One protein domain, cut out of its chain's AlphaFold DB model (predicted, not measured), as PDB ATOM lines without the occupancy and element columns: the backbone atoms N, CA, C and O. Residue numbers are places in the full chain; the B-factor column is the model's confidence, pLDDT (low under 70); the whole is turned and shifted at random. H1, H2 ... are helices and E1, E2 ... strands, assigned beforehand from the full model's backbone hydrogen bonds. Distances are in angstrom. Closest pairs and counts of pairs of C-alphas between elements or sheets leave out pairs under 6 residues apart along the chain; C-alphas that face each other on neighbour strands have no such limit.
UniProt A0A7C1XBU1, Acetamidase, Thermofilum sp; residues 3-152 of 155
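This is residues 3 to 152 of the 155 residues of the protein "Acetamidase" of Thermofilum sp (UniProt A0A7C1XBU1). A small three-stranded sheet has helices over both its faces: H2 and H3 cover one face, while H5 lies over the other. H1 lies far out at one end of the long axis, and the unnamed residues 3 to 53 make a wide loop, of which residues 20 to 27 stick out free, before residues 37 to 38 pair with E1. The printed part has 150 residues with five named helices and three named strands, in the chain order H1 E1 H2 H3 E2 E3 H4 H5; the sheet's order is E1 E3 E2, antiparallel, and the class is mixed, helices and strands. The whole is compact, with a radius of gyration of the C-alphas of 16.9 A, yet only just elongated, spanning 53 by 35 by 31 A.

E1 is residues 74 to 82, 24.9 A long, starting at C-alpha 74 (184.187, 232.095, 208.293). E3 is residues 126 to 134, also 24.9 A, and E2 is residues 117 to 122. H2, the longest helix, is residues 86 to 101, 22.1 A; H3 is residues 105 to 115. H1 is residues 54 to 67, 20.1 A, beginning at C-alpha 54 (186.313, 240.105, 197.911). H4 is residues 135 to 140, and H5 is residues 144 to 151, ending at C-alpha 151 (178.297, 232.112, 198.600).

E1 and E3 are antiparallel neighbours at 156 degrees, with N 79 and O 129 at 2.9 A. E2 and E3, a hairpin, stand at 150 degrees, with N 128 and O 119 at 2.8 A. E1, H2 H3 and E2 form a split strand-helix-strand unit, two strands running the same way with E3 between them, its crossover right-handed. H2 is on the sheet at a height of 6.4 A, slantwise to the strands; its closest C-alphas to E1 are Gly 93 and Gly 81, 3.8 A. On the same face H3, at 8.2 A, runs across the strands over E3. H2 touches H3 with residues 94 to 98 alone, about perpendicular at 79 degrees; the closest C-alphas are Ser 98 and Val 105, 5.3 A. On the opposite face H5 lies over E1, with C-alphas Val 147 and Ala 75 closest at 6.8 A. H4 is on the sheet and touches H5 only at the corner, C-alphas Leu 138 and Ala 144 being closest at 4.8 A. H1 is not on the sheet and touches no helix. Every O i to N i+4 pair is within hydrogen-bond range in H1, H2, H3 and H5; H4 has 1 of 2.

The two farthest C-alphas, Ala 18 and Glu 66, are 56.0 A apart. The printed part has no cut. No link between named elements is long; H1 to E1 is short and the other links are tight. Mean pLDDT of the printed part is 96.6, and no printed residue is under 70.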
ATOM      1  N   ALA A   3     153.376 230.489 197.519       95.69
ATOM      2  CA  ALA A   3     153.801 231.558 196.608       95.69
ATOM      3  C   ALA A   3     154.486 232.696 197.376       95.69
ATOM      4  O   ALA A   3     155.401 233.336 196.871       95.69
ATOM      5  N   MET A   4     154.034 232.925 198.610       93.62
ATOM      6  CA  MET A   4     154.641 233.831 199.573       93.62
ATOM      7  C   MET A   4     154.212 233.439 200.988       93.62
ATOM      8  O   MET A   4     153.093 232.959 201.205       93.62
ATOM      9  N   GLN A   5     155.100 233.673 201.948       94.81
ATOM     10  CA  GLN A   5     154.861 233.504 203.374       94.81
ATOM     11  C   GLN A   5     155.683 234.562 204.112       94.81
ATOM     12  O   GLN A   5     156.863 234.730 203.825       94.81
ATOM     13  N   GLY A   6     155.056 235.270 205.050       94.88
ATOM     14  CA  GLY A   6     155.785 236.095 206.006       94.88
ATOM     15  C   GLY A   6     156.269 235.261 207.191       94.88
ATOM     16  O   GLY A   6     155.603 234.299 207.594       94.88
ATOM     17  N   ASP A   7     157.393 235.670 207.766       95.06
ATOM     18  CA  ASP A   7     157.952 235.083 208.980       95.06
ATOM     19  C   ASP A   7     156.917 234.983 210.104       95.06
ATOM     20  O   ASP A   7     156.122 235.892 210.366       95.06
ATOM     21  N   GLY A   8     156.899 233.823 210.755       95.38
ATOM     22  CA  GLY A   8     155.961 233.515 211.826       95.38
ATOM     23  C   GLY A   8     154.655 232.860 211.377       95.38
ATOM     24  O   GLY A   8     154.061 232.171 212.203       95.38
ATOM     25  N   GLU A   9     154.225 232.999 210.114       95.25
ATOM     26  CA  GLU A   9     152.942 232.450 209.621       95.25
ATOM     27  C   GLU A   9     151.769 232.808 210.562       95.25
ATOM     28  O   GLU A   9     150.965 231.968 210.960       95.25
ATOM     29  N   VAL A  10     151.709 234.074 210.991       94.88
ATOM     30  CA  VAL A  10     150.913 234.505 212.160       94.88
ATOM     31  C   VAL A  10     149.407 234.260 211.996       94.88
ATOM     32  O   VAL A  10     148.708 234.016 212.977       94.88
ATOM     33  N   ALA A  11     148.901 234.287 210.760       94.75
ATOM     34  CA  ALA A  11     147.497 234.019 210.446       94.75
ATOM     35  C   ALA A  11     147.144 232.516 210.409       94.75
ATOM     36  O   ALA A  11     145.979 232.167 210.232       94.75
ATOM     37  N   GLY A  12     148.131 231.621 210.557       93.00
ATOM     38  CA  GLY A  12     147.953 230.169 210.478       93.00
ATOM     39  C   GLY A  12     147.766 229.621 209.059       93.00
ATOM     40  O   GLY A  12     147.393 228.460 208.907       93.00
ATOM     41  N   HIS A  13     147.991 230.449 208.037       92.56
ATOM     42  CA  HIS A  13     147.958 230.070 206.627       92.56
ATOM     43  C   HIS A  13     148.953 230.906 205.811       92.56
ATOM     44  O   HIS A  13     149.489 231.913 206.290       92.56
ATOM     45  N   THR A  14     149.158 230.515 204.551       94.19
ATOM     46  CA  THR A  14     149.997 231.241 203.587       94.19
ATOM     47  C   THR A  14     149.211 231.557 202.311       94.19
ATOM     48  O   THR A  14     147.980 231.487 202.304       94.19
ATOM     49  N   THR A  15     149.898 231.942 201.231       96.81
ATOM     50  CA  THR A  15     149.332 231.834 199.878       96.81
ATOM     51  C   THR A  15     149.656 230.449 199.325       96.81
ATOM     52  O   THR A  15     150.678 230.255 198.659       96.81
ATOM     53  N   ASP A  16     148.802 229.480 199.650       96.38
ATOM     54  CA  ASP A  16     149.006 228.076 199.301       96.38
ATOM     55  C   ASP A  16     148.793 227.830 197.801       96.38
ATOM     56  O   ASP A  16     147.767 228.195 197.225       96.38
ATOM     57  N   VAL A  17     149.773 227.186 197.161       97.19
ATOM     58  CA  VAL A  17     149.767 226.886 195.722       97.19
ATOM     59  C   VAL A  17     150.275 225.473 195.424       97.19
ATOM     60  O   VAL A  17     151.045 224.873 196.190       97.19
ATOM     61  N   ALA A  18     149.871 224.947 194.267       97.44
ATOM     62  CA  ALA A  18     150.514 223.789 193.653       97.44
ATOM     63  C   ALA A  18     151.833 224.217 192.988       97.44
ATOM     64  O   ALA A  18     151.916 225.302 192.417       97.44
ATOM     65  N   ALA A  19     152.856 223.367 193.058       95.75
ATOM     66  CA  ALA A  19     154.149 223.615 192.430       95.75
ATOM     67  C   ALA A  19     154.801 222.298 191.997       95.75
ATOM     68  O   ALA A  19     154.579 221.257 192.617       95.75
ATOM     69  N   GLU A  20     155.639 222.374 190.968       97.19
ATOM     70  CA  GLU A  20     156.576 221.325 190.572       97.19
ATOM     71  C   GLU A  20     157.985 221.747 191.010       97.19
ATOM     72  O   GLU A  20     158.366 222.903 190.831       97.19
ATOM     73  N   ALA A  21     158.748 220.834 191.615       95.81
ATOM     74  CA  ALA A  21     160.097 221.111 192.101       95.81
ATOM     75  C   ALA A  21     161.098 220.124 191.498       95.81
ATOM     76  O   ALA A  21     160.913 218.909 191.574       95.81
ATOM     77  N   VAL A  22     162.188 220.658 190.947       97.25
ATOM     78  CA  VAL A  22     163.330 219.876 190.461       97.25
ATOM     79  C   VAL A  22     164.459 220.020 191.470       97.25
ATOM     80  O   VAL A  22     164.916 221.127 191.740       97.25
ATOM     81  N   VAL A  23     164.912 218.901 192.034       96.38
ATOM     82  CA  VAL A  23     165.950 218.881 193.071       96.38
ATOM     83  C   VAL A  23     167.145 218.041 192.640       96.38
ATOM     84  O   VAL A  23     166.994 216.998 192.002       96.38
ATOM     85  N   ARG A  24     168.345 218.479 193.028       96.19
ATOM     86  CA  ARG A  24     169.575 217.686 192.952       96.19
ATOM     87  C   ARG A  24     169.926 217.200 194.352       96.19
ATOM     88  O   ARG A  24     169.888 217.976 195.300       96.19
ATOM     89  N   VAL A  25     170.285 215.925 194.466       96.00
ATOM     90  CA  VAL A  25     170.646 215.302 195.743       96.00
ATOM     91  C   VAL A  25     172.106 214.877 195.699       96.00
ATOM     92  O   VAL A  25     172.532 214.191 194.772       96.00
ATOM     93  N   GLU A  26     172.858 215.271 196.721       94.12
ATOM     94  CA  GLU A  26     174.244 214.866 196.936       94.12
ATOM     95  C   GLU A  26     174.392 214.262 198.331       94.12
ATOM     96  O   GLU A  26     173.721 214.675 199.277       94.12
ATOM     97  N   VAL A  27     175.256 213.254 198.467       95.19
ATOM     98  CA  VAL A  27     175.462 212.558 199.741       95.19
ATOM     99  C   VAL A  27     176.764 213.020 200.378       95.19
ATOM    100  O   VAL A  27     177.842 212.656 199.911       95.19
ATOM    101  N   VAL A  28     176.660 213.730 201.502       95.19
ATOM    102  CA  VAL A  28     177.807 214.068 202.357       95.19
ATOM    103  C   VAL A  28     178.044 212.924 203.343       95.19
ATOM    104  O   VAL A  28     177.202 212.615 204.186       95.19
ATOM    105  N   LYS A  29     179.174 212.229 203.207       94.62
ATOM    106  CA  LYS A  29     179.506 211.066 204.044       94.62
ATOM    107  C   LYS A  29     180.037 211.515 205.404       94.62
ATOM    108  O   LYS A  29     180.752 212.500 205.497       94.62
ATOM    109  N   GLY A  30     179.705 210.769 206.459       93.12
ATOM    110  CA  GLY A  30     180.226 211.015 207.811       93.12
ATOM    111  C   GLY A  30     179.632 212.230 208.537       93.12
ATOM    112  O   GLY A  30     179.919 212.418 209.715       93.12
ATOM    113  N   LEU A  31     178.769 213.015 207.886       95.75
ATOM    114  CA  LEU A  31     178.100 214.155 208.500       95.75
ATOM    115  C   LEU A  31     176.894 213.695 209.329       95.75
ATOM    116  O   LEU A  31     175.919 213.161 208.797       95.75
ATOM    117  N   LYS A  32     176.942 213.932 210.641       94.50
ATOM    118  CA  LYS A  32     175.823 213.677 211.553       94.50
ATOM    119  C   LYS A  32     175.131 214.990 211.904       94.50
ATOM    120  O   LYS A  32     175.676 215.796 212.649       94.50
ATOM    121  N   LEU A  33     173.910 215.168 211.407       95.44
ATOM    122  CA  LEU A  33     173.053 216.304 211.741       95.44
ATOM    123  C   LEU A  33     171.924 215.858 212.672       95.44
ATOM    124  O   LEU A  33     171.266 214.852 212.422       95.44
ATOM    125  N   GLU A  34     171.674 216.629 213.729       93.62
ATOM    126  CA  GLU A  34     170.513 216.427 214.616       93.62
ATOM    127  C   GLU A  34     169.273 217.201 214.152       93.62
ATOM    128  O   GLU A  34     168.208 217.102 214.752       93.62
ATOM    129  N   GLY A  35     169.408 217.976 213.077       94.12
ATOM    130  CA  GLY A  35     168.331 218.728 212.453       94.12
ATOM    131  C   GLY A  35     168.806 219.471 211.199       94.12
ATOM    132  O   GLY A  35     169.996 219.423 210.877       94.12
ATOM    133  N   PRO A  36     167.903 220.179 210.498       95.81
ATOM    134  CA  PRO A  36     168.206 220.815 209.216       95.81
ATOM    135  C   PRO A  36     169.232 221.938 209.350       95.81
ATOM    136  O   PRO A  36     169.018 222.869 210.133       95.81
ATOM    137  N   LEU A  37     170.328 221.846 208.600       97.69
ATOM    138  CA  LEU A  37     171.277 222.934 208.365       97.69
ATOM    139  C   LEU A  37     170.952 223.537 206.996       97.69
ATOM    140  O   LEU A  37     170.905 222.797 206.015       97.69
ATOM    141  N   LEU A  38     170.693 224.839 206.941       97.62
ATOM    142  CA  LEU A  38     170.326 225.540 205.715       97.62
ATOM    143  C   LEU A  38     171.467 226.440 205.239       97.62
ATOM    144  O   LEU A  38     172.210 227.001 206.048       97.62
ATOM    145  N   LEU A  39     171.558 226.572 203.918       97.75
ATOM    146  CA  LEU A  39     172.372 227.554 203.208       97.75
ATOM    147  C   LEU A  39     171.411 228.362 202.321       97.75
ATOM    148  O   LEU A  39     171.188 227.979 201.170       97.75
ATOM    149  N   PRO A  40     170.723 229.375 202.875       96.94
ATOM    150  CA  PRO A  40     169.800 230.186 202.090       96.94
ATOM    151  C   PRO A  40     170.553 231.005 201.024       96.94
ATOM    152  O   PRO A  40     171.784 231.113 201.075       96.94
ATOM    153  N   PRO A  41     169.849 231.578 200.038       97.06
ATOM    154  CA  PRO A  41     170.398 232.642 199.202       97.06
ATOM    155  C   PRO A  41     170.961 233.796 200.047       97.06
ATOM    156  O   PRO A  41     170.533 234.021 201.179       97.06
ATOM    157  N   GLU A  42     171.923 234.546 199.506       97.06
ATOM    158  CA  GLU A  42     172.549 235.662 200.230       97.06
ATOM    159  C   GLU A  42     171.537 236.758 200.604       97.06
ATOM    160  O   GLU A  42     171.655 237.386 201.661       97.06
ATOM    161  N   GLU A  43     170.543 236.999 199.751       95.94
ATOM    162  CA  GLU A  43     169.489 237.983 199.992       95.94
ATOM    163  C   GLU A  43     168.625 237.670 201.221       95.94
ATOM    164  O   GLU A  43     168.141 238.608 201.853       95.94
ATOM    165  N   ASP A  44     168.512 236.391 201.581       95.69
ATOM    166  CA  ASP A  44     167.716 235.892 202.706       95.69
ATOM    167  C   ASP A  44     168.539 235.782 204.003       95.69
ATOM    168  O   ASP A  44     168.009 235.426 205.054       95.69
ATOM    169  N   LEU A  45     169.846 236.075 203.960       97.44
ATOM    170  CA  LEU A  45     170.672 236.121 205.163       97.44
ATOM    171  C   LEU A  45     170.473 237.437 205.934       97.44
ATOM    172  O   LEU A  45     170.433 238.517 205.327       97.44
ATOM    173  N   PRO A  46     170.498 237.387 207.281       97.06
ATOM    174  CA  PRO A  46     170.536 238.587 208.098       97.06
ATOM    175  C   PRO A  46     171.715 239.481 207.712       97.06
ATOM    176  O   PRO A  46     172.801 238.964 207.432       97.06
ATOM    177  N   PRO A  47     171.582 240.815 207.807       95.69
ATOM    178  CA  PRO A  47     172.632 241.747 207.397       95.69
ATOM    179  C   PRO A  47     174.020 241.458 207.989       95.69
ATOM    180  O   PRO A  47     175.013 241.559 207.278       95.69
ATOM    181  N   LEU A  48     174.096 241.066 209.267       96.12
ATOM    182  CA  LEU A  48     175.361 240.774 209.965       96.12
ATOM    183  C   LEU A  48     175.958 239.404 209.619       96.12
ATOM    184  O   LEU A  48     177.136 239.164 209.874       96.12
ATOM    185  N   ALA A  49     175.143 238.504 209.073       96.88
ATOM    186  CA  ALA A  49     175.540 237.158 208.689       96.88
ATOM    187  C   ALA A  49     175.891 237.064 207.199       96.88
ATOM    188  O   ALA A  49     176.177 235.975 206.717       96.88
ATOM    189  N   LYS A  50     175.848 238.163 206.440       96.69
ATOM    190  CA  LYS A  50     176.159 238.115 205.010       96.69
ATOM    191  C   LYS A  50     177.611 237.683 204.759       96.69
ATOM    192  O   LYS A  50     178.485 237.959 205.586       96.69
ATOM    193  N   PRO A  51     177.871 236.964 203.654       96.62
ATOM    194  CA  PRO A  51     179.213 236.546 203.280       96.62
ATOM    195  C   PRO A  51     180.111 237.758 203.010       96.62
ATOM    196  O   PRO A  51     179.661 238.801 202.541       96.62
ATOM    197  N   TRP A  52     181.403 237.601 203.286       94.62
ATOM    198  CA  TRP A  52     182.394 238.633 202.994       94.62
ATOM    199  C   TRP A  52     182.603 238.778 201.492       94.62
ATOM    200  O   TRP A  52     182.920 237.799 200.809       94.62
ATOM    201  N   ARG A  53     182.512 240.010 200.984       94.56
ATOM    202  CA  ARG A  53     182.885 240.289 199.595       94.56
ATOM    203  C   ARG A  53     184.401 240.350 199.444       94.56
ATOM    204  O   ARG A  53     185.146 240.605 200.390       94.56
ATOM    205  N   LYS A  54     184.877 240.129 198.219       95.19
ATOM    206  CA  LYS A  54     186.313 240.105 197.911       95.19
ATOM    207  C   LYS A  54     187.018 241.422 198.249       95.19
ATOM    208  O   LYS A  54     188.123 241.397 198.777       95.19
ATOM    209  N   ASP A  55     186.403 242.553 197.928       96.06
ATOM    210  CA  ASP A  55     186.923 243.891 198.225       96.06
ATOM    211  C   ASP A  55     187.015 244.149 199.736       96.06
ATOM    212  O   ASP A  55     188.062 244.588 200.215       96.06
ATOM    213  N   GLU A  56     185.971 243.789 200.488       95.25
ATOM    214  CA  GLU A  56     185.949 243.888 201.955       95.25
ATOM    215  C   GLU A  56     187.021 243.009 202.603       95.25
ATOM    216  O   GLU A  56     187.733 243.446 203.507       95.25
ATOM    217  N   TRP A  57     187.170 241.773 202.123       95.69
ATOM    218  CA  TRP A  57     188.132 240.825 202.678       95.69
ATOM    219  C   TRP A  57     189.582 241.270 202.462       95.69
ATOM    220  O   TRP A  57     190.418 241.133 203.357       95.69
ATOM    221  N   GLU A  58     189.903 241.848 201.302       95.56
ATOM    222  CA  GLU A  58     191.246 242.376 201.031       95.56
ATOM    223  C   GLU A  58     191.581 243.607 201.889       95.56
ATOM    224  O   GLU A  58     192.725 243.767 202.335       95.56
ATOM    225  N   GLU A  59     190.594 244.454 202.183       96.06
ATOM    226  CA  GLU A  59     190.745 245.549 203.141       96.06
ATOM    227  C   GLU A  59     190.980 245.032 204.566       96.06
ATOM    228  O   GLU A  59     191.929 245.463 205.231       96.06
ATOM    229  N   LEU A  60     190.197 244.042 204.995       94.88
ATOM    230  CA  LEU A  60     190.374 243.359 206.275       94.88
ATOM    231  C   LEU A  60     191.778 242.766 206.405       94.88
ATOM    232  O   LEU A  60     192.442 242.981 207.419       94.88
ATOM    233  N   LYS A  61     192.282 242.084 205.368       95.88
ATOM    234  CA  LYS A  61     193.649 241.532 205.349       95.88
ATOM    235  C   LYS A  61     194.709 242.610 205.534       95.88
ATOM    236  O   LYS A  61     195.712 242.368 206.206       95.88
ATOM    237  N   ARG A  62     194.538 243.783 204.916       95.81
ATOM    238  CA  ARG A  62     195.466 244.912 205.089       95.81
ATOM    239  C   ARG A  62     195.468 245.391 206.537       95.81
ATOM    240  O   ARG A  62     196.541 245.483 207.125       95.81
ATOM    241  N   TYR A  63     194.289 245.607 207.107       96.62
ATOM    242  CA  TYR A  63     194.153 246.102 208.473       96.62
ATOM    243  C   TYR A  63     194.646 245.091 209.523       96.62
ATOM    244  O   TYR A  63     195.344 245.450 210.467       96.62
ATOM    245  N   ALA A  64     194.384 243.801 209.313       96.25
ATOM    246  CA  ALA A  64     194.873 242.731 210.177       96.25
ATOM    247  C   ALA A  64     196.409 242.668 210.226       96.25
ATOM    248  O   ALA A  64     196.984 242.501 211.301       96.25
ATOM    249  N   ARG A  65     197.085 242.884 209.083       95.75
ATOM    250  CA  ARG A  65     198.555 242.983 209.026       95.75
ATOM    251  C   ARG A  65     199.095 244.174 209.814       95.75
ATOM    252  O   ARG A  65     200.130 244.035 210.453       95.75
ATOM    253  N   GLU A  66     198.413 245.317 209.775       96.38
ATOM    254  CA  GLU A  66     198.801 246.507 210.548       96.38
ATOM    255  C   GLU A  66     198.680 246.269 212.058       96.38
ATOM    256  O   GLU A  66     199.530 246.717 212.826       96.38
ATOM    257  N   LEU A  67     197.659 245.520 212.478       96.69
ATOM    258  CA  LEU A  67     197.415 245.178 213.880       96.69
ATOM    259  C   LEU A  67     198.182 243.934 214.364       96.69
ATOM    260  O   LEU A  67     198.195 243.662 215.563       96.69
ATOM    261  N   GLY A  68     198.806 243.177 213.459       96.31
ATOM    262  CA  GLY A  68     199.492 241.925 213.785       96.31
ATOM    263  C   GLY A  68     198.549 240.816 214.266       96.31
ATOM    264  O   GLY A  68     198.944 240.011 215.108       96.31
ATOM    265  N   VAL A  69     197.310 240.789 213.766       96.31
ATOM    266  CA  VAL A  69     196.291 239.786 214.123       96.31
ATOM    267  C   VAL A  69     195.980 238.871 212.943       96.31
ATOM    268  O   VAL A  69     196.084 239.268 211.783       96.31
ATOM    269  N   GLU A  70     195.574 237.640 213.238       93.88
ATOM    270  CA  GLU A  70     195.101 236.696 212.227       93.88
ATOM    271  C   GLU A  70     193.598 236.867 211.991       93.88
ATOM    272  O   GLU A  70     192.829 237.097 212.926       93.88
ATOM    273  N   LEU A  71     193.181 236.745 210.731       93.94
ATOM    274  CA  LEU A  71     191.770 236.735 210.362       93.94
ATOM    275  C   LEU A  71     191.217 235.315 210.387       93.94
ATOM    276  O   LEU A  71     191.861 234.379 209.921       93.94
ATOM    277  N   GLU A  72     189.991 235.177 210.882       94.38
ATOM    278  CA  GLU A  72     189.251 233.920 210.835       94.38
ATOM    279  C   GLU A  72     188.368 233.880 209.584       94.38
ATOM    280  O   GLU A  72     187.362 234.586 209.483       94.38
ATOM    281  N   GLU A  73     188.734 233.028 208.631       96.88
ATOM    282  CA  GLU A  73     187.881 232.680 207.494       96.88
ATOM    283  C   GLU A  73     186.623 231.979 208.009       96.88
ATOM    284  O   GLU A  73     186.703 230.964 208.711       96.88
ATOM    285  N   SER A  74     185.452 232.540 207.714       97.06
ATOM    286  CA  SER A  74     184.187 232.095 208.293       97.06
ATOM    287  C   SER A  74     183.027 232.268 207.331       97.06
ATOM    288  O   SER A  74     182.921 233.277 206.645       97.06
ATOM    289  N   ALA A  75     182.151 231.272 207.298       98.00
ATOM    290  CA  ALA A  75     181.064 231.219 206.344       98.00
ATOM    291  C   ALA A  75     179.696 231.125 207.031       98.00
ATOM    292  O   ALA A  75     179.580 230.478 208.083       98.00
ATOM    293  N   PRO A  76     178.650 231.727 206.437       98.06
ATOM    294  CA  PRO A  76     177.352 231.776 207.075       98.06
ATOM    295  C   PRO A  76     176.591 230.472 206.907       98.06
ATOM    296  O   PRO A  76     176.498 229.898 205.820       98.06
ATOM    297  N   VAL A  77     176.001 230.013 208.004       98.25
ATOM    298  CA  VAL A  77     175.143 228.829 208.033       98.25
ATOM    299  C   VAL A  77     173.934 229.081 208.925       98.25
ATOM    300  O   VAL A  77     174.018 229.828 209.904       98.25
ATOM    301  N   GLN A  78     172.816 228.424 208.617       98.44
ATOM    302  CA  GLN A  78     171.590 228.525 209.405       98.44
ATOM    303  C   GLN A  78     171.219 227.203 210.072       98.44
ATOM    304  O   GLN A  78     171.005 226.173 209.430       98.44
ATOM    305  N   VAL A  79     171.096 227.235 211.394       98.38
ATOM    306  CA  VAL A  79     170.673 226.109 212.227       98.38
ATOM    307  C   VAL A  79     169.210 226.301 212.614       98.38
ATOM    308  O   VAL A  79     168.857 227.281 213.259       98.38
ATOM    309  N   ILE A  80     168.352 225.340 212.268       98.19
ATOM    310  CA  ILE A  80     166.934 225.400 212.656       98.19
ATOM    311  C   ILE A  80     166.722 224.953 214.106       98.19
ATOM    312  O   ILE A  80     167.005 223.809 214.478       98.19
ATOM    313  N   GLY A  81     166.191 225.858 214.919       97.75
ATOM    314  CA  GLY A  81     165.702 225.578 216.262       97.75
ATOM    315  C   GLY A  81     164.198 225.315 216.256       97.75
ATOM    316  O   GLY A  81     163.454 226.003 215.560       97.75
ATOM    317  N   SER A  82     163.739 224.334 217.036       97.06
ATOM    318  CA  SER A  82     162.311 224.022 217.167       97.06
ATOM    319  C   SER A  82     161.911 223.692 218.603       97.06
ATOM    320  O   SER A  82     162.539 222.842 219.246       97.06
ATOM    321  N   GLY A  83     160.832 224.293 219.089       96.75
ATOM    322  CA  GLY A  83     160.306 224.078 220.433       96.75
ATOM    323  C   GLY A  83     158.852 224.535 220.588       96.75
ATOM    324  O   GLY A  83     158.286 225.110 219.662       96.75
ATOM    325  N   PRO A  84     158.231 224.270 221.749       96.56
ATOM    326  CA  PRO A  84     156.888 224.762 222.073       96.56
ATOM    327  C   PRO A  84     156.780 226.294 222.079       96.56
ATOM    328  O   PRO A  84     155.704 226.836 221.841       96.56
ATOM    329  N   THR A  85     157.896 226.983 222.334       97.12
ATOM    330  CA  THR A  85     158.021 228.444 222.350       97.12
ATOM    331  C   THR A  85     159.229 228.899 221.523       97.12
ATOM    332  O   THR A  85     160.153 228.118 221.287       97.12
ATOM    333  N   ILE A  86     159.263 230.176 221.117       96.88
ATOM    334  CA  ILE A  86     160.430 230.790 220.450       96.88
ATOM    335  C   ILE A  86     161.685 230.666 221.321       96.88
ATOM    336  O   ILE A  86     162.753 230.336 220.813       96.88
ATOM    337  N   ASN A  87     161.560 230.891 222.631       97.31
ATOM    338  CA  ASN A  87     162.681 230.806 223.564       97.31
ATOM    339  C   ASN A  87     163.277 229.394 223.590       97.31
ATOM    340  O   ASN A  87     164.480 229.234 223.391       97.31
ATOM    341  N   GLU A  88     162.441 228.366 223.747       98.12
ATOM    342  CA  GLU A  88     162.905 226.974 223.718       98.12
ATOM    343  C   GLU A  88     163.459 226.580 222.343       98.12
ATOM    344  O   GLU A  88     164.420 225.815 222.257       98.12
ATOM    345  N   ALA A  89     162.873 227.096 221.259       98.06
ATOM    346  CA  ALA A  89     163.372 226.873 219.909       98.06
ATOM    347  C   ALA A  89     164.784 227.452 219.735       98.06
ATOM    348  O   ALA A  89     165.668 226.748 219.244       98.06
ATOM    349  N   ALA A  90     165.017 228.685 220.192       98.25
ATOM    350  CA  ALA A  90     166.323 229.337 220.154       98.25
ATOM    351  C   ALA A  90     167.351 228.597 221.015       98.25
ATOM    352  O   ALA A  90     168.431 228.271 220.526       98.25
ATOM    353  N   GLU A  91     167.004 228.237 222.252       98.19
ATOM    354  CA  GLU A  91     167.888 227.473 223.140       98.19
ATOM    355  C   GLU A  91     168.302 226.129 222.534       98.19
ATOM    356  O   GLU A  91     169.487 225.781 222.539       98.19
ATOM    357  N   ARG A  92     167.352 225.397 221.942       98.06
ATOM    358  CA  ARG A  92     167.637 224.145 221.229       98.06
ATOM    359  C   ARG A  92     168.477 224.383 219.980       98.06
ATOM    360  O   ARG A  92     169.382 223.595 219.718       98.06
ATOM    361  N   GLY A  93     168.227 225.464 219.241       98.25
ATOM    362  CA  GLY A  93     169.053 225.890 218.110       98.25
ATOM    363  C   GLY A  93     170.507 226.129 218.522       98.25
ATOM    364  O   GLY A  93     171.419 225.578 217.906       98.25
ATOM    365  N   PHE A  94     170.736 226.853 219.623       98.62
ATOM    366  CA  PHE A  94     172.078 227.104 220.151       98.62
ATOM    367  C   PHE A  94     172.777 225.824 220.606       98.62
ATOM    368  O   PHE A  94     173.938 225.608 220.264       98.62
ATOM    369  N   ALA A  95     172.077 224.949 221.334       98.38
ATOM    370  CA  ALA A  95     172.626 223.667 221.770       98.38
ATOM    371  C   ALA A  95     173.012 222.781 220.573       98.38
ATOM    372  O   ALA A  95     174.072 222.150 220.570       98.38
ATOM    373  N   ARG A  96     172.181 222.777 219.524       97.94
ATOM    374  CA  ARG A  96     172.441 222.027 218.291       97.94
ATOM    375  C   ARG A  96     173.654 222.573 217.542       97.94
ATOM    376  O   ARG A  96     174.495 221.789 217.111       97.94
ATOM    377  N   ALA A  97     173.760 223.896 217.408       98.44
ATOM    378  CA  ALA A  97     174.911 224.558 216.796       98.44
ATOM    379  C   ALA A  97     176.198 224.284 217.589       98.44
ATOM    380  O   ALA A  97     177.206 223.897 217.005       98.44
ATOM    381  N   SER A  98     176.141 224.388 218.919       98.56
ATOM    382  CA  SER A  98     177.261 224.095 219.823       98.56
ATOM    383  C   SER A  98     177.785 222.676 219.607       98.56
ATOM    384  O   SER A  98     178.976 222.482 219.362       98.56
ATOM    385  N   LYS A  99     176.889 221.685 219.596       98.12
ATOM    386  CA  LYS A  99     177.253 220.286 219.367       98.12
ATOM    387  C   LYS A  99     177.795 220.029 217.961       98.12
ATOM    388  O   LYS A  99     178.749 219.271 217.820       98.12
ATOM    389  N   LEU A 100     177.186 220.629 216.937       98.12
ATOM    390  CA  LEU A 100     177.584 220.435 215.541       98.12
ATOM    391  C   LEU A 100     178.965 221.035 215.257       98.12
ATOM    392  O   LEU A 100     179.790 220.392 214.616       98.12
ATOM    393  N   PHE A 101     179.218 222.252 215.741       98.06
ATOM    394  CA  PHE A 101     180.444 222.998 215.452       98.06
ATOM    395  C   PHE A 101     181.538 222.809 216.510       98.06
ATOM    396  O   PHE A 101     182.648 223.302 216.333       98.06
ATOM    397  N   GLY A 102     181.260 222.082 217.597       97.50
ATOM    398  CA  GLY A 102     182.224 221.841 218.672       97.50
ATOM    399  C   GLY A 102     182.586 223.106 219.459       97.50
ATOM    400  O   GLY A 102     183.712 223.222 219.934       97.50
ATOM    401  N   MET A 103     181.647 224.048 219.568       97.88
ATOM    402  CA  MET A 103     181.777 225.315 220.303       97.88
ATOM    403  C   MET A 103     181.027 225.233 221.636       97.88
ATOM    404  O   MET A 103     180.094 224.437 221.767       97.88
ATOM    405  N   SER A 104     181.357 226.081 222.613       98.62
ATOM    406  CA  SER A 104     180.480 226.253 223.780       98.62
ATOM    407  C   SER A 104     179.169 226.944 223.383       98.62
ATOM    408  O   SER A 104     179.088 227.630 222.362       98.62
ATOM    409  N   VAL A 105     178.118 226.781 224.189       98.56
ATOM    410  CA  VAL A 105     176.838 227.467 223.939       98.56
ATOM    411  C   VAL A 105     177.010 228.985 224.059       98.56
ATOM    412  O   VAL A 105     176.381 229.740 223.321       98.56
ATOM    413  N   GLU A 106     177.886 229.442 224.948       98.56
ATOM    414  CA  GLU A 106     178.247 230.844 225.136       98.56
ATOM    415  C   GLU A 106     178.944 231.420 223.901       98.56
ATOM    416  O   GLU A 106     178.606 232.524 223.474       98.56
ATOM    417  N   GLU A 107     179.863 230.672 223.284       98.56
ATOM    418  CA  GLU A 107     180.492 231.086 222.028       98.56
ATOM    419  C   GLU A 107     179.452 231.197 220.909       98.56
ATOM    420  O   GLU A 107     179.414 232.211 220.212       98.56
ATOM    421  N   VAL A 108     178.557 230.211 220.782       98.69
ATOM    422  CA  VAL A 108     177.457 230.261 219.808       98.69
ATOM    423  C   VAL A 108     176.595 231.500 220.024       98.69
ATOM    424  O   VAL A 108     176.348 232.234 219.072       98.69
ATOM    425  N   ARG A 109     176.167 231.777 221.260       98.56
ATOM    426  CA  ARG A 109     175.352 232.962 221.574       98.56
ATOM    427  C   ARG A 109     176.071 234.260 221.208       98.56
ATOM    428  O   ARG A 109     175.452 235.144 220.620       98.56
ATOM    429  N   ASN A 110     177.364 234.366 221.508       98.50
ATOM    430  CA  ASN A 110     178.156 235.551 221.177       98.50
ATOM    431  C   ASN A 110     178.287 235.742 219.663       98.50
ATOM    432  O   ASN A 110     178.042 236.839 219.165       98.50
ATOM    433  N   ARG A 111     178.608 234.681 218.916       98.06
ATOM    434  CA  ARG A 111     178.700 234.737 217.450       98.06
ATOM    435  C   ARG A 111     177.353 235.084 216.817       98.06
ATOM    436  O   ARG A 111     177.293 235.988 215.998       98.06
ATOM    437  N   VAL A 112     176.261 234.457 217.259       98.31
ATOM    438  CA  VAL A 112     174.900 234.796 216.801       98.31
ATOM    439  C   VAL A 112     174.553 236.261 217.089       98.31
ATOM    440  O   VAL A 112     173.854 236.885 216.304       98.31
ATOM    441  N   THR A 113     175.054 236.831 218.186       97.94
ATOM    442  CA  THR A 113     174.798 238.234 218.548       97.94
ATOM    443  C   THR A 113     175.600 239.221 217.695       97.94
ATOM    444  O   THR A 113     175.088 240.285 217.361       97.94
ATOM    445  N   ILE A 114     176.857 238.904 217.368       97.25
ATOM    446  CA  ILE A 114     177.794 239.862 216.750       97.25
ATOM    447  C   ILE A 114     177.841 239.713 215.223       97.25
ATOM    448  O   ILE A 114     177.957 240.705 214.510       97.25
ATOM    449  N   THR A 115     177.759 238.483 214.718       96.50
ATOM    450  CA  THR A 115     177.934 238.128 213.298       96.50
ATOM    451  C   THR A 115     176.819 237.207 212.797       96.50
ATOM    452  O   THR A 115     177.006 236.408 211.880       96.50
ATOM    453  N   GLY A 116     175.650 237.271 213.431       97.81
ATOM    454  CA  GLY A 116     174.537 236.371 213.169       97.81
ATOM    455  C   GLY A 116     173.182 237.010 213.442       97.81
ATOM    456  O   GLY A 116     173.059 238.234 213.505       97.81
ATOM    457  N   ALA A 117     172.165 236.161 213.588       98.38
ATOM    458  CA  ALA A 117     170.844 236.552 214.068       98.38
ATOM    459  C   ALA A 117     170.026 235.334 214.520       98.38
ATOM    460  O   ALA A 117     170.331 234.190 214.171       98.38
ATOM    461  N   VAL A 118     168.945 235.599 215.257       98.25
ATOM    462  CA  VAL A 118     167.842 234.651 215.451       98.25
ATOM    463  C   VAL A 118     166.596 235.242 214.810       98.25
ATOM    464  O   VAL A 118     166.101 236.271 215.267       98.25
ATOM    465  N   GLU A 119     166.081 234.578 213.782       97.56
ATOM    466  CA  GLU A 119     164.887 235.001 213.044       97.56
ATOM    467  C   GLU A 119     163.741 234.012 213.271       97.56
ATOM    468  O   GLU A 119     163.954 232.815 213.486       97.56
ATOM    469  N   VAL A 120     162.506 234.510 213.273       97.25
ATOM    470  CA  VAL A 120     161.319 233.682 213.515       97.25
ATOM    471  C   VAL A 120     160.887 233.048 212.201       97.25
ATOM    472  O   VAL A 120     160.286 233.706 211.368       97.25
ATOM    473  N   GLY A 121     161.094 231.743 212.040       93.62
ATOM    474  CA  GLY A 121     160.574 231.039 210.868       93.62
ATOM    475  C   GLY A 121     159.053 230.872 210.933       93.62
ATOM    476  O   GLY A 121     158.325 231.242 210.015       93.62
ATOM    477  N   ARG A 122     158.548 230.319 212.044       93.94
ATOM    478  CA  ARG A 122     157.117 230.024 212.236       93.94
ATOM    479  C   ARG A 122     156.733 230.015 213.717       93.94
ATOM    480  O   ARG A 122     157.455 229.463 214.546       93.94
ATOM    481  N   LEU A 123     155.563 230.557 214.048       93.56
ATOM    482  CA  LEU A 123     154.985 230.478 215.390       93.56
ATOM    483  C   LEU A 123     154.318 229.109 215.643       93.56
ATOM    484  O   LEU A 123     153.752 228.513 214.726       93.56
ATOM    485  N   PRO A 124     154.356 228.593 216.885       89.81
ATOM    486  CA  PRO A 124     154.855 229.254 218.094       89.81
ATOM    487  C   PRO A 124     156.363 229.092 218.368       89.81
ATOM    488  O   PRO A 124     156.853 229.713 219.307       89.81
ATOM    489  N   GLY A 125     157.116 228.292 217.603       93.06
ATOM    490  CA  GLY A 125     158.502 227.990 217.982       93.06
ATOM    491  C   GLY A 125     159.352 227.296 216.926       93.06
ATOM    492  O   GLY A 125     159.938 226.252 217.200       93.06
ATOM    493  N   ILE A 126     159.453 227.878 215.735       96.75
ATOM    494  CA  ILE A 126     160.519 227.596 214.769       96.75
ATOM    495  C   ILE A 126     161.354 228.860 214.606       96.75
ATOM    496  O   ILE A 126     160.814 229.920 214.284       96.75
ATOM    497  N   VAL A 127     162.665 228.735 214.788       98.00
ATOM    498  CA  VAL A 127     163.618 229.832 214.599       98.00
ATOM    499  C   VAL A 127     164.761 229.413 213.690       98.00
ATOM    500  O   VAL A 127     165.163 228.246 213.668       98.00
ATOM    501  N   GLN A 128     165.303 230.380 212.966       98.12
ATOM    502  CA  GLN A 128     166.508 230.244 212.164       98.12
ATOM    503  C   GLN A 128     167.649 230.908 212.932       98.12
ATOM    504  O   GLN A 128     167.588 232.096 213.241       98.12
ATOM    505  N   VAL A 129     168.666 230.131 213.304       98.50
ATOM    506  CA  VAL A 129     169.864 230.638 213.979       98.50
ATOM    507  C   VAL A 129     170.966 230.783 212.940       98.50
ATOM    508  O   VAL A 129     171.605 229.796 212.570       98.50
ATOM    509  N   SER A 130     171.163 232.010 212.469       98.56
ATOM    510  CA  SER A 130     172.215 232.387 211.524       98.56
ATOM    511  C   SER A 130     173.513 232.667 212.280       98.56
ATOM    512  O   SER A 130     173.511 233.416 213.260       98.56
ATOM    513  N   ILE A 131     174.622 232.076 211.840       98.25
ATOM    514  CA  ILE A 131     175.935 232.204 212.488       98.25
ATOM    515  C   ILE A 131     177.066 232.101 211.457       98.25
ATOM    516  O   ILE A 131     177.022 231.250 210.570       98.25
ATOM    517  N   GLN A 132     178.103 232.929 211.611       97.94
ATOM    518  CA  GLN A 132     179.377 232.772 210.901       97.94
ATOM    519  C   GLN A 132     180.233 231.692 211.573       97.94
ATOM    520  O   GLN A 132     180.647 231.838 212.732       97.94
ATOM    521  N   VAL A 133     180.496 230.599 210.854       98.31
ATOM    522  CA  VAL A 133     181.255 229.444 211.357       98.31
ATOM    523  C   VAL A 133     182.634 229.398 210.701       98.31
ATOM    524  O   VAL A 133     182.713 229.484 209.477       98.31
ATOM    525  N   PRO A 134     183.718 229.209 211.475       97.94
ATOM    526  CA  PRO A 134     185.068 229.088 210.933       97.94
ATOM    527  C   PRO A 134     185.164 227.995 209.862       97.94
ATOM    528  O   PRO A 134     184.735 226.859 210.103       97.94
ATOM    529  N   LEU A 135     185.792 228.286 208.720       97.94
ATOM    530  CA  LEU A 135     185.942 227.315 207.632       97.94
ATOM    531  C   LEU A 135     186.642 226.038 208.091       97.94
ATOM    532  O   LEU A 135     186.150 224.953 207.811       97.94
ATOM    533  N   ARG A 136     187.688 226.143 208.916       97.75
ATOM    534  CA  ARG A 136     188.383 224.987 209.520       97.75
ATOM    535  C   ARG A 136     187.463 224.010 210.269       97.75
ATOM    536  O   ARG A 136     187.815 222.849 210.473       97.75
ATOM    537  N   ILE A 137     186.315 224.477 210.768       98.12
ATOM    538  CA  ILE A 137     185.301 223.624 211.406       98.12
ATOM    539  C   ILE A 137     184.419 222.992 210.329       98.12
ATOM    540  O   ILE A 137     184.168 221.789 210.379       98.12
ATOM    541  N   LEU A 138     183.999 223.768 209.329       97.94
ATOM    542  CA  LEU A 138     183.219 223.272 208.193       97.94
ATOM    543  C   LEU A 138     183.994 222.250 207.344       97.94
ATOM    544  O   LEU A 138     183.395 221.289 206.872       97.94
ATOM    545  N   GLU A 139     185.313 222.384 207.208       97.25
ATOM    546  CA  GLU A 139     186.199 221.413 206.551       97.25
ATOM    547  C   GLU A 139     186.146 220.053 207.245       97.25
ATOM    548  O   GLU A 139     185.946 219.024 206.601       97.25
ATOM    549  N   LYS A 140     186.234 220.039 208.582       96.69
ATOM    550  CA  LYS A 140     186.123 218.807 209.385       96.69
ATOM    551  C   LYS A 140     184.758 218.136 209.239       96.69
ATOM    552  O   LYS A 140     184.655 216.926 209.418       96.69
ATOM    553  N   LEU A 141     183.723 218.917 208.930       96.81
ATOM    554  CA  LEU A 141     182.367 218.438 208.668       96.81
ATOM    555  C   LEU A 141     182.133 218.065 207.192       96.81
ATOM    556  O   LEU A 141     181.058 217.562 206.868       96.81
ATOM    557  N   GLY A 142     183.107 218.296 206.302       96.62
ATOM    558  CA  GLY A 142     182.967 218.069 204.861       96.62
ATOM    559  C   GLY A 142     182.022 219.055 204.167       96.62
ATOM    560  O   GLY A 142     181.413 218.708 203.158       96.62
ATOM    561  N   LEU A 143     181.856 220.256 204.729       97.38
ATOM    562  CA  LEU A 143     180.922 221.283 204.256       97.38
ATOM    563  C   LEU A 143     181.605 222.508 203.637       97.38
ATOM    564  O   LEU A 143     180.933 223.251 202.930       97.38
ATOM    565  N   ALA A 144     182.900 222.732 203.880       97.31
ATOM    566  CA  ALA A 144     183.587 223.961 203.466       97.31
ATOM    567  C   ALA A 144     183.417 224.272 201.970       97.31
ATOM    568  O   ALA A 144     182.872 225.320 201.640       97.31
ATOM    569  N   ASP A 145     183.753 223.331 201.081       96.50
ATOM    570  CA  ASP A 145     183.640 223.522 199.627       96.50
ATOM    571  C   ASP A 145     182.212 223.861 199.177       96.50
ATOM    572  O   ASP A 145     182.009 224.675 198.274       96.50
ATOM    573  N   ILE A 146     181.210 223.243 199.813       96.88
ATOM    574  CA  ILE A 146     179.794 223.477 199.507       96.88
ATOM    575  C   ILE A 146     179.439 224.924 199.850       96.88
ATOM    576  O   ILE A 146     178.854 225.622 199.024       96.88
ATOM    577  N   VAL A 147     179.815 225.378 201.045       97.62
ATOM    578  CA  VAL A 147     179.466 226.710 201.546       97.62
ATOM    579  C   VAL A 147     180.247 227.806 200.809       97.62
ATOM    580  O   VAL A 147     179.651 228.797 200.389       97.62
ATOM    581  N   VAL A 148     181.549 227.606 200.581       97.75
ATOM    582  CA  VAL A 148     182.409 228.528 199.817       97.75
ATOM    583  C   VAL A 148     181.867 228.723 198.408       97.75
ATOM    584  O   VAL A 148     181.712 229.857 197.956       97.75
ATOM    585  N   LYS A 149     181.521 227.628 197.723       96.94
ATOM    586  CA  LYS A 149     180.964 227.693 196.371       96.94
ATOM    587  C   LYS A 149     179.579 228.336 196.344       96.94
ATOM    588  O   LYS A 149     179.290 229.074 195.408       96.94
ATOM    589  N   HIS A 150     178.733 228.034 197.328       97.19
ATOM    590  CA  HIS A 150     177.369 228.558 197.408       97.19
ATOM    591  C   HIS A 150     177.348 230.086 197.547       97.19
ATOM    592  O   HIS A 150     176.581 230.734 196.844       97.19
ATOM    593  N   TYR A 151     178.230 230.659 198.374       97.56
ATOM    594  CA  TYR A 151     178.297 232.112 198.600       97.56
ATOM    595  C   TYR A 151     179.403 232.840 197.819       97.56
ATOM    596  O   TYR A 151     179.541 234.051 197.947       97.56
ATOM    597  N   GLY A 152     180.220 232.134 197.032       96.81
ATOM    598  CA  GLY A 152     181.319 232.744 196.275       96.81
ATOM    599  C   GLY A 152     182.386 233.404 197.158       96.81
ATOM    600  O   GLY A 152     182.847 234.502 196.841       96.81
TER     601      GLY A 152